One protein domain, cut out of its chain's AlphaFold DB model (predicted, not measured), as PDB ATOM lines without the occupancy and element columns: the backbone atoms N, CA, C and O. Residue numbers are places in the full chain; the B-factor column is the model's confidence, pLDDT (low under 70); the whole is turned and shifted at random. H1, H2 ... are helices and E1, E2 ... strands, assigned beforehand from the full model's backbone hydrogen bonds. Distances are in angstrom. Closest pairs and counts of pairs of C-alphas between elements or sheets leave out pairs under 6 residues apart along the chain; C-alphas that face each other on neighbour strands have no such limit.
ATOM      1  N   PHE A   9     144.886 208.803 197.199       94.44
ATOM      2  CA  PHE A   9     144.269 208.224 198.378       94.44
ATOM      3  C   PHE A   9     144.337 209.206 199.531       94.44
ATOM      4  O   PHE A   9     145.382 209.786 199.812       94.44
ATOM      5  N   ASP A  10     143.207 209.351 200.205       94.12
ATOM      6  CA  ASP A  10     143.052 210.185 201.380       94.12
ATOM      7  C   ASP A  10     142.951 209.275 202.609       94.12
ATOM      8  O   ASP A  10     142.062 208.428 202.699       94.12
ATOM      9  N   VAL A  11     143.866 209.451 203.555       89.75
ATOM     10  CA  VAL A  11     143.963 208.675 204.790       89.75
ATOM     11  C   VAL A  11     143.644 209.594 205.960       89.75
ATOM     12  O   VAL A  11     144.369 210.547 206.242       89.75
ATOM     13  N   GLY A  12     142.537 209.308 206.643       87.56
ATOM     14  CA  GLY A  12     142.209 209.965 207.903       87.56
ATOM     15  C   GLY A  12     143.130 209.471 209.014       87.56
ATOM     16  O   GLY A  12     143.309 208.262 209.187       87.56
ATOM     17  N   VAL A  13     143.699 210.399 209.775       82.56
ATOM     18  CA  VAL A  13     144.502 210.096 210.961       82.56
ATOM     19  C   VAL A  13     143.616 210.251 212.203       82.56
ATOM     20  O   VAL A  13     142.584 210.921 212.178       82.56
ATOM     21  N   LYS A  14     143.952 209.555 213.293       82.81
ATOM     22  CA  LYS A  14     143.153 209.604 214.526       82.81
ATOM     23  C   LYS A  14     143.119 211.018 215.091       82.81
ATOM     24  O   LYS A  14     144.128 211.721 215.079       82.81
ATOM     25  N   HIS A  15     141.975 211.375 215.677       75.25
ATOM     26  CA  HIS A  15     141.831 212.700 216.249       75.25
ATOM     27  C   HIS A  15     142.832 212.944 217.376       75.25
ATOM     28  O   HIS A  15     142.884 212.188 218.347       75.25
ATOM     29  N   GLY A  16     143.611 214.010 217.257       73.31
ATOM     30  CA  GLY A  16     144.682 214.346 218.178       73.31
ATOM     31  C   GLY A  16     146.040 213.736 217.853       73.31
ATOM     32  O   GLY A  16     146.967 213.957 218.625       73.31
ATOM     33  N   SER A  17     146.203 213.022 216.737       74.31
ATOM     34  CA  SER A  17     147.512 212.487 216.334       74.31
ATOM     35  C   SER A  17     148.545 213.573 216.050       74.31
ATOM     36  O   SER A  17     149.733 213.326 216.229       74.31
ATOM     37  N   PHE A  18     148.096 214.770 215.667       71.56
ATOM     38  CA  PHE A  18     148.961 215.938 215.493       71.56
ATOM     39  C   PHE A  18     148.810 216.957 216.641       71.56
ATOM     40  O   PHE A  18     149.515 217.968 216.686       71.56
ATOM     41  N   LYS A  19     147.920 216.702 217.620       68.31
ATOM     42  CA  LYS A  19     147.771 217.567 218.801       68.31
ATOM     43  C   LYS A  19     149.001 217.433 219.687       68.31
ATOM     44  O   LYS A  19     149.253 216.385 220.267       68.31
ATOM     45  N   GLY A  20     149.712 218.539 219.861       58.53
ATOM     46  CA  GLY A  20     150.884 218.596 220.729       58.53
ATOM     47  C   GLY A  20     152.213 218.582 219.987       58.53
ATOM     48  O   GLY A  20     153.218 218.821 220.653       58.53
ATOM     49  N   ILE A  21     152.215 218.433 218.655       62.81
ATOM     50  CA  ILE A  21     153.395 218.731 217.838       62.81
ATOM     51  C   ILE A  21     153.696 220.224 218.015       62.81
ATOM     52  O   ILE A  21     153.020 221.101 217.475       62.81
ATOM     53  N   LYS A  22     154.662 220.526 218.882       53.06
ATOM     54  CA  LYS A  22     155.073 221.885 219.250       53.06
ATOM     55  C   LYS A  22     156.519 222.081 218.806       53.06
ATOM     56  O   LYS A  22     157.437 221.916 219.600       53.06
ATOM     57  N   GLY A  23     156.732 222.467 217.549       53.28
ATOM     58  CA  GLY A  23     158.067 222.798 217.026       53.28
ATOM     59  C   GLY A  23     158.442 222.033 215.755       53.28
ATOM     60  O   GLY A  23     157.578 221.612 215.005       53.28
ATOM     61  N   LEU A  24     159.738 221.897 215.466       54.75
ATOM     62  CA  LEU A  24     160.216 221.036 214.377       54.75
ATOM     63  C   LEU A  24     160.362 219.603 214.904       54.75
ATOM     64  O   LEU A  24     161.469 219.189 215.249       54.75
ATOM     65  N   GLU A  25     159.256 218.870 215.005       65.31
ATOM     66  CA  GLU A  25     159.341 217.424 215.216       65.31
ATOM     67  C   GLU A  25     159.700 216.738 213.896       65.31
ATOM     68  O   GLU A  25     159.265 217.129 212.807       65.31
ATOM     69  N   GLU A  26     160.583 215.755 214.004       74.19
ATOM     70  CA  GLU A  26     161.003 214.932 212.886       74.19
ATOM     71  C   GLU A  26     159.902 213.915 212.588       74.19
ATOM     72  O   GLU A  26     159.514 213.132 213.454       74.19
ATOM     73  N   MET A  27     159.382 213.950 211.366       77.12
ATOM     74  CA  MET A  27     158.394 213.002 210.885       77.12
ATOM     75  C   MET A  27     159.076 212.058 209.903       77.12
ATOM     76  O   MET A  27     159.818 212.482 209.015       77.12
ATOM     77  N   LYS A  28     158.804 210.765 210.073       86.06
ATOM     78  CA  LYS A  28     159.144 209.738 209.097       86.06
ATOM     79  C   LYS A  28     157.862 209.224 208.459       86.06
ATOM     80  O   LYS A  28     156.921 208.863 209.168       86.06
ATOM     81  N   VAL A  29     157.838 209.184 207.135       85.62
ATOM     82  CA  VAL A  29     156.732 208.654 206.344       85.62
ATOM     83  C   VAL A  29     157.283 207.662 205.345       85.62
ATOM     84  O   VAL A  29     158.097 208.012 204.500       85.62
ATOM     85  N   THR A  30     156.778 206.438 205.410       92.94
ATOM     86  CA  THR A  30     157.050 205.421 204.400       92.94
ATOM     87  C   THR A  30     155.732 205.041 203.745       92.94
ATOM     88  O   THR A  30     154.800 204.594 204.421       92.94
ATOM     89  N   TRP A  31     155.647 205.215 202.431       94.25
ATOM     90  CA  TRP A  31     154.499 204.807 201.634       94.25
ATOM     91  C   TRP A  31     154.880 203.616 200.760       94.25
ATOM     92  O   TRP A  31     155.710 203.721 199.862       94.25
ATOM     93  N   ASN A  32     154.239 202.478 201.024       95.81
ATOM     94  CA  ASN A  32     154.422 201.247 200.266       95.81
ATOM     95  C   ASN A  32     153.151 200.893 199.498       95.81
ATOM     96  O   ASN A  32     152.041 201.014 200.025       95.81
ATOM     97  N   VAL A  33     153.326 200.370 198.288       95.38
ATOM     98  CA  VAL A  33     152.301 199.608 197.578       95.38
ATOM     99  C   VAL A  33     152.660 198.135 197.695       95.38
ATOM    100  O   VAL A  33     153.762 197.719 197.346       95.38
ATOM    101  N   VAL A  34     151.724 197.347 198.213       95.00
ATOM    102  CA  VAL A  34     151.921 195.922 198.479       95.00
ATOM    103  C   VAL A  34     150.980 195.127 197.587       95.00
ATOM    104  O   VAL A  34     149.764 195.344 197.612       95.00
ATOM    105  N   LEU A  35     151.535 194.206 196.800       94.38
ATOM    106  CA  LEU A  35     150.739 193.258 196.032       94.38
ATOM    107  C   LEU A  35     150.040 192.288 196.993       94.38
ATOM    108  O   LEU A  35     150.582 191.904 198.034       94.38
ATOM    109  N   LYS A  36     148.804 191.905 196.658       92.75
ATOM    110  CA  LYS A  36     147.984 191.020 197.492       92.75
ATOM    111  C   LYS A  36     148.771 189.760 197.871       92.75
ATOM    112  O   LYS A  36     149.480 189.204 197.051       92.75
ATOM    113  N   GLY A  37     148.631 189.322 199.122       93.44
ATOM    114  CA  GLY A  37     149.364 188.155 199.620       93.44
ATOM    115  C   GLY A  37     150.829 188.429 199.966       93.44
ATOM    116  O   GLY A  37     151.531 187.481 200.288       93.44
ATOM    117  N   TRP A  38     151.270 189.698 199.955       91.88
ATOM    118  CA  TRP A  38     152.672 190.092 200.168       91.88
ATOM    119  C   TRP A  38     153.630 189.522 199.114       91.88
ATOM    120  O   TRP A  38     154.814 189.336 199.376       91.88
ATOM    121  N   GLU A  39     153.118 189.261 197.913       93.81
ATOM    122  CA  GLU A  39     153.883 188.679 196.807       93.81
ATOM    123  C   GLU A  39     154.983 189.622 196.293       93.81
ATOM    124  O   GLU A  39     156.026 189.167 195.832       93.81
ATOM    125  N   ALA A  40     154.770 190.937 196.410       93.62
ATOM    126  CA  ALA A  40     155.738 191.973 196.071       93.62
ATOM    127  C   ALA A  40     155.455 193.262 196.858       93.62
ATOM    128  O   ALA A  40     154.311 193.538 197.240       93.62
ATOM    129  N   ILE A  41     156.495 194.067 197.077       95.12
ATOM    130  CA  ILE A  41     156.413 195.380 197.724       95.12
ATOM    131  C   ILE A  41     157.166 196.383 196.858       95.12
ATOM    132  O   ILE A  41     158.296 196.125 196.450       95.12
ATOM    133  N   PHE A  42     156.553 197.539 196.628       95.31
ATOM    134  CA  PHE A  42     157.193 198.685 196.003       95.31
ATOM    135  C   PHE A  42     157.098 199.899 196.929       95.31
ATOM    136  O   PHE A  42     156.000 200.315 197.313       95.31
ATOM    137  N   THR A  43     158.249 200.453 197.304       96.38
ATOM    138  CA  THR A  43     158.332 201.663 198.128       96.38
ATOM    139  C   THR A  43     158.156 202.880 197.233       96.38
ATOM    140  O   THR A  43     159.029 203.192 196.432       96.38
ATOM    141  N   MET A  44     157.023 203.568 197.371       95.81
ATOM    142  CA  MET A  44     156.724 204.789 196.618       95.81
ATOM    143  C   MET A  44     157.530 205.984 197.127       95.81
ATOM    144  O   MET A  44     157.892 206.854 196.348       95.81
ATOM    145  N   MET A  45     157.740 206.051 198.445       94.38
ATOM    146  CA  MET A  45     158.445 207.132 199.131       94.38
ATOM    147  C   MET A  45     158.906 206.637 200.508       94.38
ATOM    148  O   MET A  45     158.118 206.009 201.225       94.38
ATOM    149  N   ASP A  46     160.144 206.942 200.899       92.75
ATOM    150  CA  ASP A  46     160.643 206.785 202.275       92.75
ATOM    151  C   ASP A  46     161.269 208.103 202.734       92.75
ATOM    152  O   ASP A  46     162.471 208.338 202.620       92.75
ATOM    153  N   TRP A  47     160.414 208.999 203.219       87.12
ATOM    154  CA  TRP A  47     160.797 210.352 203.581       87.12
ATOM    155  C   TRP A  47     161.020 210.486 205.086       87.12
ATOM    156  O   TRP A  47     160.215 210.038 205.907       87.12
ATOM    157  N   GLN A  48     162.092 211.181 205.452       85.75
ATOM    158  CA  GLN A  48     162.377 211.589 206.819       85.75
ATOM    159  C   GLN A  48     162.790 213.055 206.825       85.75
ATOM    160  O   GLN A  48     163.729 213.458 206.137       85.75
ATOM    161  N   GLY A  49     162.105 213.867 207.620       77.75
ATOM    162  CA  GLY A  49     162.456 215.269 207.732       77.75
ATOM    163  C   GLY A  49     161.647 216.009 208.775       77.75
ATOM    164  O   GLY A  49     160.734 215.486 209.410       77.75
ATOM    165  N   LYS A  50     162.017 217.269 208.979       73.69
ATOM    166  CA  LYS A  50     161.358 218.116 209.965       73.69
ATOM    167  C   LYS A  50     160.230 218.888 209.300       73.69
ATOM    168  O   LYS A  50     160.468 219.645 208.361       73.69
ATOM    169  N   LEU A  51     159.019 218.738 209.819       66.75
ATOM    170  CA  LEU A  51     157.885 219.560 209.412       66.75
ATOM    171  C   LEU A  51     157.901 220.865 210.205       66.75
ATOM    172  O   LEU A  51     157.959 220.870 211.436       66.75
ATOM    173  N   SER A  52     157.869 222.001 209.510       59.16
ATOM    174  CA  SER A  52     157.716 223.281 210.194       59.16
ATOM    175  C   SER A  52     156.256 223.462 210.607       59.16
ATOM    176  O   SER A  52     155.416 223.736 209.755       59.16
ATOM    177  N   CYS A  53     155.964 223.427 211.908       50.72
ATOM    178  CA  CYS A  53     154.624 223.673 212.473       50.72
ATOM    179  C   CYS A  53     154.000 225.050 212.161       50.72
ATOM    180  O   CYS A  53     152.904 225.346 212.624       50.72
ATOM    181  N   ARG A  54     154.699 225.937 211.439       52.12
ATOM    182  CA  ARG A  54     154.098 227.185 210.934       52.12
ATOM    183  C   ARG A  54     153.234 226.944 209.701       52.12
ATOM    184  O   ARG A  54     152.341 227.740 209.437       52.12
ATOM    185  N   ALA A  55     153.520 225.882 208.954       58.25
ATOM    186  CA  ALA A  55     152.699 225.458 207.844       58.25
ATOM    187  C   ALA A  55     151.665 224.472 208.394       58.25
ATOM    188  O   ALA A  55     152.017 223.436 208.949       58.25
ATOM    189  N   VAL A  56     150.389 224.831 208.271       63.53
ATOM    190  CA  VAL A  56     149.246 223.959 208.602       63.53
ATOM    191  C   VAL A  56     149.212 222.724 207.681       63.53
ATOM    192  O   VAL A  56     148.612 221.697 207.994       63.53
ATOM    193  N   GLU A  57     149.935 222.816 206.567       68.62
ATOM    194  CA  GLU A  57     149.991 221.857 205.483       68.62
ATOM    195  C   GLU A  57     151.442 221.670 205.007       68.62
ATOM    196  O   GLU A  57     152.173 222.645 204.826       68.62
ATOM    197  N   GLY A  58     151.862 220.423 204.804       77.25
ATOM    198  CA  GLY A  58     153.149 220.068 204.202       77.25
ATOM    199  C   GLY A  58     152.954 219.294 202.902       77.25
ATOM    200  O   GLY A  58     152.123 218.386 202.857       77.25
ATOM    201  N   TRP A  59     153.731 219.632 201.870       83.50
ATOM    202  CA  TRP A  59     153.773 218.924 200.585       83.50
ATOM    203  C   TRP A  59     155.168 218.395 200.307       83.50
ATOM    204  O   TRP A  59     156.153 219.128 200.423       83.50
ATOM    205  N   PHE A  60     155.229 217.135 199.903       88.44
ATOM    206  CA  PHE A  60     156.458 216.438 199.572       88.44
ATOM    207  C   PHE A  60     156.250 215.653 198.293       88.44
ATOM    208  O   PHE A  60     155.212 215.024 198.098       88.44
ATOM    209  N   SER A  61     157.263 215.674 197.441       91.81
ATOM    210  CA  SER A  61     157.273 214.870 196.235       91.81
ATOM    211  C   SER A  61     158.639 214.247 196.022       91.81
ATOM    212  O   SER A  61     159.649 214.929 196.196       91.81
ATOM    213  N   GLU A  62     158.661 212.988 195.603       93.38
ATOM    214  CA  GLU A  62     159.879 212.257 195.257       93.38
ATOM    215  C   GLU A  62     159.714 211.647 193.868       93.38
ATOM    216  O   GLU A  62     158.660 211.090 193.553       93.38
ATOM    217  N   GLU A  63     160.722 211.800 193.010       94.19
ATOM    218  CA  GLU A  63     160.689 211.215 191.673       94.19
ATOM    219  C   GLU A  63     160.701 209.693 191.758       94.19
ATOM    220  O   GLU A  63     161.525 209.090 192.442       94.19
ATOM    221  N   LEU A  64     159.763 209.075 191.049       94.12
ATOM    222  CA  LEU A  64     159.645 207.629 191.013       94.12
ATOM    223  C   LEU A  64     160.619 207.039 189.979       94.12
ATOM    224  O   LEU A  64     160.951 207.710 189.001       94.12
ATOM    225  N   PRO A  65     161.071 205.784 190.131       91.94
ATOM    226  CA  PRO A  65     161.955 205.147 189.159       91.94
ATOM    227  C   PRO A  65     161.275 204.955 187.796       91.94
ATOM    228  O   PRO A  65     160.063 204.748 187.704       91.94
ATOM    229  N   GLY A  75     164.276 211.342 183.295       69.81
ATOM    230  CA  GLY A  75     163.504 211.042 184.498       69.81
ATOM    231  C   GLY A  75     162.152 210.386 184.191       69.81
ATOM    232  O   GLY A  75     161.654 210.457 183.063       69.81
ATOM    233  N   SER A  76     161.526 209.752 185.182       82.38
ATOM    234  CA  SER A  76     160.300 208.961 184.967       82.38
ATOM    235  C   SER A  76     159.101 209.805 184.536       82.38
ATOM    236  O   SER A  76     158.091 209.274 184.071       82.38
ATOM    237  N   GLY A  77     159.200 211.128 184.698       91.25
ATOM    238  CA  GLY A  77     158.136 212.079 184.394       91.25
ATOM    239  C   GLY A  77     156.991 212.046 185.406       91.25
ATOM    240  O   GLY A  77     155.989 212.744 185.210       91.25
ATOM    241  N   ILE A  78     157.132 211.277 186.490       94.62
ATOM    242  CA  ILE A  78     156.152 211.155 187.563       94.62
ATOM    243  C   ILE A  78     156.813 211.194 188.945       94.62
ATOM    244  O   ILE A  78     157.973 210.830 189.125       94.62
ATOM    245  N   VAL A  79     156.047 211.620 189.943       96.19
ATOM    246  CA  VAL A  79     156.483 211.692 191.342       96.19
ATOM    247  C   VAL A  79     155.459 211.022 192.249       96.19
ATOM    248  O   VAL A  79     154.253 211.077 191.985       96.19
ATOM    249  N   ALA A  80     155.934 210.421 193.334       96.50
ATOM    250  CA  ALA A  80     155.115 210.133 194.497       96.50
ATOM    251  C   ALA A  80     154.814 211.458 195.198       96.50
ATOM    252  O   ALA A  80     155.729 212.220 195.484       96.50
ATOM    253  N   ASP A  81     153.541 211.732 195.451       95.31
ATOM    254  CA  ASP A  81     153.043 212.909 196.159       95.31
ATOM    255  C   ASP A  81     152.609 212.509 197.567       95.31
ATOM    256  O   ASP A  81     151.922 211.499 197.748       95.31
ATOM    257  N   LEU A  82     152.990 213.318 198.549       92.50
ATOM    258  CA  LEU A  82     152.591 213.203 199.942       92.50
ATOM    259  C   LEU A  82     152.192 214.587 200.455       92.50
ATOM    260  O   LEU A  82     153.009 215.503 200.562       92.50
ATOM    261  N   LYS A  83     150.934 214.706 200.864       90.56
ATOM    262  CA  LYS A  83     150.380 215.881 201.530       90.56
ATOM    263  C   LYS A  83     149.986 215.525 202.955       90.56
ATOM    264  O   LYS A  83     149.213 214.595 203.166       90.56
ATOM    265  N   VAL A  84     150.456 216.300 203.921       86.25
ATOM    266  CA  VAL A  84     150.059 216.192 205.329       86.25
ATOM    267  C   VAL A  84     149.310 217.459 205.707       86.25
ATOM    268  O   VAL A  84     149.870 218.548 205.636       86.25
ATOM    269  N   ASP A  85     148.054 217.314 206.103       84.81
ATOM    270  CA  ASP A  85     147.217 218.385 206.633       84.81
ATOM    271  C   ASP A  85     146.998 218.124 208.126       84.81
ATOM    272  O   ASP A  85     146.354 217.144 208.517       84.81
ATOM    273  N   MET A  86     147.606 218.968 208.958       79.50
ATOM    274  CA  MET A  86     147.593 218.797 210.410       79.50
ATOM    275  C   MET A  86     146.310 219.330 211.053       79.50
ATOM    276  O   MET A  86     145.971 218.898 212.152       79.50
ATOM    277  N   GLU A  87     145.598 220.251 210.398       79.00
ATOM    278  CA  GLU A  87     144.360 220.835 210.930       79.00
ATOM    279  C   GLU A  87     143.192 219.868 210.775       79.00
ATOM    280  O   GLU A  87     142.452 219.626 211.731       79.00
ATOM    281  N   VAL A  88     143.057 219.276 209.587       82.06
ATOM    282  CA  VAL A  88     142.006 218.282 209.310       82.06
ATOM    283  C   VAL A  88     142.473 216.845 209.549       82.06
ATOM    284  O   VAL A  88     141.721 215.904 209.303       82.06
ATOM    285  N   GLU A  89     143.712 216.685 210.026       84.50
ATOM    286  CA  GLU A  89     144.350 215.420 210.401       84.50
ATOM    287  C   GLU A  89     144.244 214.367 209.296       84.50
ATOM    288  O   GLU A  89     143.750 213.248 209.470       84.50
ATOM    289  N   LYS A  90     144.717 214.761 208.117       88.38
ATOM    290  CA  LYS A  90     144.586 214.005 206.881       88.38
ATOM    291  C   LYS A  90     145.931 213.891 206.190       88.38
ATOM    292  O   LYS A  90     146.621 214.883 205.975       88.38
ATOM    293  N   VAL A  91     146.265 212.683 205.764       89.06
ATOM    294  CA  VAL A  91     147.403 212.426 204.882       89.06
ATOM    295  C   VAL A  91     146.858 212.042 203.518       89.06
ATOM    296  O   VAL A  91     146.017 211.156 203.416       89.06
ATOM    297  N   SER A  92     147.294 212.722 202.467       93.06
ATOM    298  CA  SER A  92     146.958 212.361 201.091       93.06
ATOM    299  C   SER A  92     148.212 211.852 200.399       93.06
ATOM    300  O   SER A  92     149.264 212.471 200.528       93.06
ATOM    301  N   VAL A  93     148.099 210.749 199.671       95.19
ATOM    302  CA  VAL A  93     149.185 210.205 198.850       95.19
ATOM    303  C   VAL A  93     148.709 210.000 197.423       95.19
ATOM    304  O   VAL A  93     147.525 209.744 197.194       95.19
ATOM    305  N   GLY A  94     149.602 210.095 196.448       96.56
ATOM    306  CA  GLY A  94     149.235 209.864 195.055       96.56
ATOM    307  C   GLY A  94     150.418 209.867 194.104       96.56
ATOM    308  O   GLY A  94     151.565 209.977 194.520       96.56
ATOM    309  N   ILE A  95     150.132 209.724 192.814       96.94
ATOM    310  CA  ILE A  95     151.141 209.830 191.756       96.94
ATOM    311  C   ILE A  95     150.799 211.045 190.898       96.94
ATOM    312  O   ILE A  95     149.708 211.105 190.322       96.94
ATOM    313  N   LEU A  96     151.719 212.003 190.806       96.38
ATOM    314  CA  LEU A  96     151.589 213.192 189.962       96.38
ATOM    315  C   LEU A  96     152.477 213.063 188.728       96.38
ATOM    316  O   LEU A  96     153.571 212.509 188.798       96.38
ATOM    317  N   ARG A  97     152.040 213.633 187.606       94.56
ATOM    318  CA  ARG A  97     152.937 213.906 186.479       94.56
ATOM    319  C   ARG A  97     153.724 215.181 186.745       94.56
ATOM    320  O   ARG A  97     153.141 216.197 187.118       94.56
ATOM    321  N   VAL A  98     155.019 215.159 186.456       93.38
ATOM    322  CA  VAL A  98     155.908 216.321 186.627       93.38
ATOM    323  C   VAL A  98     155.528 217.467 185.683       93.38
ATOM    324  O   VAL A  98     155.655 218.636 186.037       93.38
ATOM    325  N   VAL A  99     155.031 217.147 184.483       91.19
ATOM    326  CA  VAL A  99     154.778 218.141 183.426       91.19
ATOM    327  C   VAL A  99     153.638 219.109 183.746       91.19
ATOM    328  O   VAL A  99     153.692 220.268 183.346       91.19
ATOM    329  N   ASP A 100     152.598 218.646 184.441       93.56
ATOM    330  CA  ASP A 100     151.388 219.429 184.709       93.56
ATOM    331  C   ASP A 100     150.931 219.378 186.172       93.56
ATOM    332  O   ASP A 100     149.903 219.975 186.498       93.56
ATOM    333  N   TRP A 101     151.675 218.688 187.045       93.69
ATOM    334  CA  TRP A 101     151.358 218.497 188.465       93.69
ATOM    335  C   TRP A 101     149.930 217.994 188.694       93.69
ATOM    336  O   TRP A 101     149.274 218.326 189.683       93.69
ATOM    337  N   ARG A 102     149.422 217.184 187.760       95.19
ATOM    338  CA  ARG A 102     148.118 216.532 187.883       95.19
ATOM    339  C   ARG A 102     148.293 215.077 188.260       95.19
ATOM    340  O   ARG A 102     149.199 214.400 187.773       95.19
ATOM    341  N   TYR A 103     147.362 214.586 189.072       96.31
ATOM    342  CA  TYR A 103     147.315 213.170 189.392       96.31
ATOM    343  C   TYR A 103     147.104 212.342 188.125       96.31
ATOM    344  O   TYR A 103     146.330 212.707 187.229       96.31
ATOM    345  N   VAL A 104     147.822 211.227 188.050       95.50
ATOM    346  CA  VAL A 104     147.625 210.227 186.999       95.50
ATOM    347  C   VAL A 104     146.261 209.561 187.167       95.50
ATOM    348  O   VAL A 104     145.683 209.553 188.258       95.50
ATOM    349  N   SER A 105     145.725 209.007 186.080       95.31
ATOM    350  CA  SER A 105     144.528 208.170 186.169       95.31
ATOM    351  C   SER A 105     144.818 206.919 187.011       95.31
ATOM    352  O   SER A 105     145.975 206.521 187.168       95.31
ATOM    353  N   ILE A 106     143.779 206.274 187.550       95.06
ATOM    354  CA  ILE A 106     143.959 204.980 188.235       95.06
ATOM    355  C   ILE A 106     144.633 203.963 187.302       95.06
ATOM    356  O   ILE A 106     145.526 203.240 187.735       95.06
ATOM    357  N   GLU A 107     144.236 203.927 186.029       94.62
ATOM    358  CA  GLU A 107     144.778 202.993 185.039       94.62
ATOM    359  C   GLU A 107     146.275 203.207 184.802       94.62
ATOM    360  O   GLU A 107     147.039 202.243 184.823       94.62
ATOM    361  N   ASP A 108     146.704 204.458 184.631       93.50
ATOM    362  CA  ASP A 108     148.114 204.785 184.412       93.50
ATOM    363  C   ASP A 108     148.956 204.490 185.657       93.50
ATOM    364  O   ASP A 108     150.045 203.930 185.541       93.50
ATOM    365  N   GLY A 109     148.438 204.801 186.852       94.56
ATOM    366  CA  GLY A 109     149.109 204.486 188.115       94.56
ATOM    367  C   GLY A 109     149.279 202.980 188.329       94.56
ATOM    368  O   GLY A 109     150.364 202.521 188.677       94.56
ATOM    369  N   LEU A 110     148.236 202.186 188.060       94.19
ATOM    370  CA  LEU A 110     148.314 200.725 188.149       94.19
ATOM    371  C   LEU A 110     149.250 200.137 187.092       94.19
ATOM    372  O   LEU A 110     150.050 199.265 187.421       94.19
ATOM    373  N   ARG A 111     149.191 200.623 185.845       92.31
ATOM    374  CA  ARG A 111     150.092 200.184 184.770       92.31
ATOM    375  C   ARG A 111     151.549 200.469 185.120       92.31
ATOM    376  O   ARG A 111     152.384 199.594 184.946       92.31
ATOM    377  N   TYR A 112     151.838 201.647 185.668       92.88
ATOM    378  CA  TYR A 112     153.168 201.986 186.167       92.88
ATOM    379  C   TYR A 112     153.649 200.985 187.235       92.88
ATOM    380  O   TYR A 112     154.734 200.420 187.118       92.88
ATOM    381  N   LEU A 113     152.813 200.696 188.236       94.06
ATOM    382  CA  LEU A 113     153.152 199.785 189.336       94.06
ATOM    383  C   LEU A 113     153.370 198.332 188.890       94.06
ATOM    384  O   LEU A 113     154.163 197.616 189.504       94.06
ATOM    385  N   GLN A 114     152.703 197.886 187.821       91.94
ATOM    386  CA  GLN A 114     152.884 196.535 187.277       91.94
ATOM    387  C   GLN A 114     154.338 196.246 186.888       91.94
ATOM    388  O   GLN A 114     154.772 195.110 187.049       91.94
ATOM    389  N   HIS A 115     155.104 197.254 186.455       89.56
ATOM    390  CA  HIS A 115     156.516 197.088 186.088       89.56
ATOM    391  C   HIS A 115     157.419 196.668 187.258       89.56
ATOM    392  O   HIS A 115     158.494 196.127 187.020       89.56
ATOM    393  N   PHE A 116     156.995 196.917 188.500       90.31
ATOM    394  CA  PHE A 116     157.777 196.627 189.705       90.31
ATOM    395  C   PHE A 116     157.168 195.515 190.556       90.31
ATOM    396  O   PHE A 116     157.881 194.838 191.291       90.31
ATOM    397  N   LEU A 117     155.845 195.346 190.488       92.06
ATOM    398  CA  LEU A 117     155.118 194.390 191.322       92.06
ATOM    399  C   LEU A 117     154.892 193.040 190.644       92.06
ATOM    400  O   LEU A 117     154.652 192.063 191.347       92.06
ATOM    401  N   LEU A 118     154.919 192.972 189.311       88.44
ATOM    402  CA  LEU A 118     154.690 191.729 188.577       88.44
ATOM    403  C   LEU A 118     155.990 191.222 187.941       88.44
ATOM    404  O   LEU A 118     156.817 192.028 187.519       88.44
TER     405      LEU A 118
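What this domain is: This is residues 9 to 65 and 75 to 118 of the 125 residues of an uncharacterized protein of Gossypium barbadense (UniProt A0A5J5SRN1). Two sheets lie face to face as a sandwich, their strands crossed at 53 degrees: a twisted sheet of four strands, and a long hairpin, E2 and E3, over it. A single helix, H1, sits at one end, near strands of both sheets. The printed part has 101 residues, with E1, E2, E3, E4, E5, E6 and H1 along the chain; the larger sheet has the order E1, E6, E5, E4, and both sheets are antiparallel. The class is mixed, helices and strands; the whole is only just compact, close to loose, with a radius of gyration of the C-alphas of 14.8 A and spans of 42 by 34 by 20 A.

Where its parts are: E1, residues 9 to 12, begins at C-alpha 9, (144.269, 208.224, 198.378). E2, residues 26 to 34, is 25.5 A long, and E3, residues 41 to 50, 26.3 A. E4 is residues 57 to 63, 20.5 A; E5 residues 78 to 85, 22.3 A; E6 residues 90 to 97, 22.0 A. H1, residues 106 to 117, 15.7 A, ends at C-alpha 117, (155.118, 194.390, 191.322).

How they stand to each other: In the larger, twisted sheet, N 11 and O 91 of E1 and E6 are 2.7 A apart, N 81 and O 94 of E5 and E6 2.8 A, and N 60 and O 82 of E4 and E5 2.8 A. In the hairpin E2 and E3, N 29 and O 47 are 2.8 A apart. Between the sheets, the closest C-alphas of E3 and E5 are those of Met 44 and Ala 80, 6.0 A. H1 is on the larger sheet but only grazes it, with residues 106 to 112; 6 of its 8 O i to N i+4 pairs are within hydrogen-bond range. The closest C-alphas of H1 and E3 are those of Leu 117 and Ile 41, 6.6 A.

The domain as a whole: The C-alphas farthest apart, of Lys 22 and Leu 118, are 43.0 A apart. Residues 66 to 74 are not printed; C-alphas 65 and 75 are 7.7 A apart across the cut. The link E1 to E2 is long, with 13 residues. Confidence is low, pLDDT under 70, at residues 19 to 25, 51 to 57 and 75.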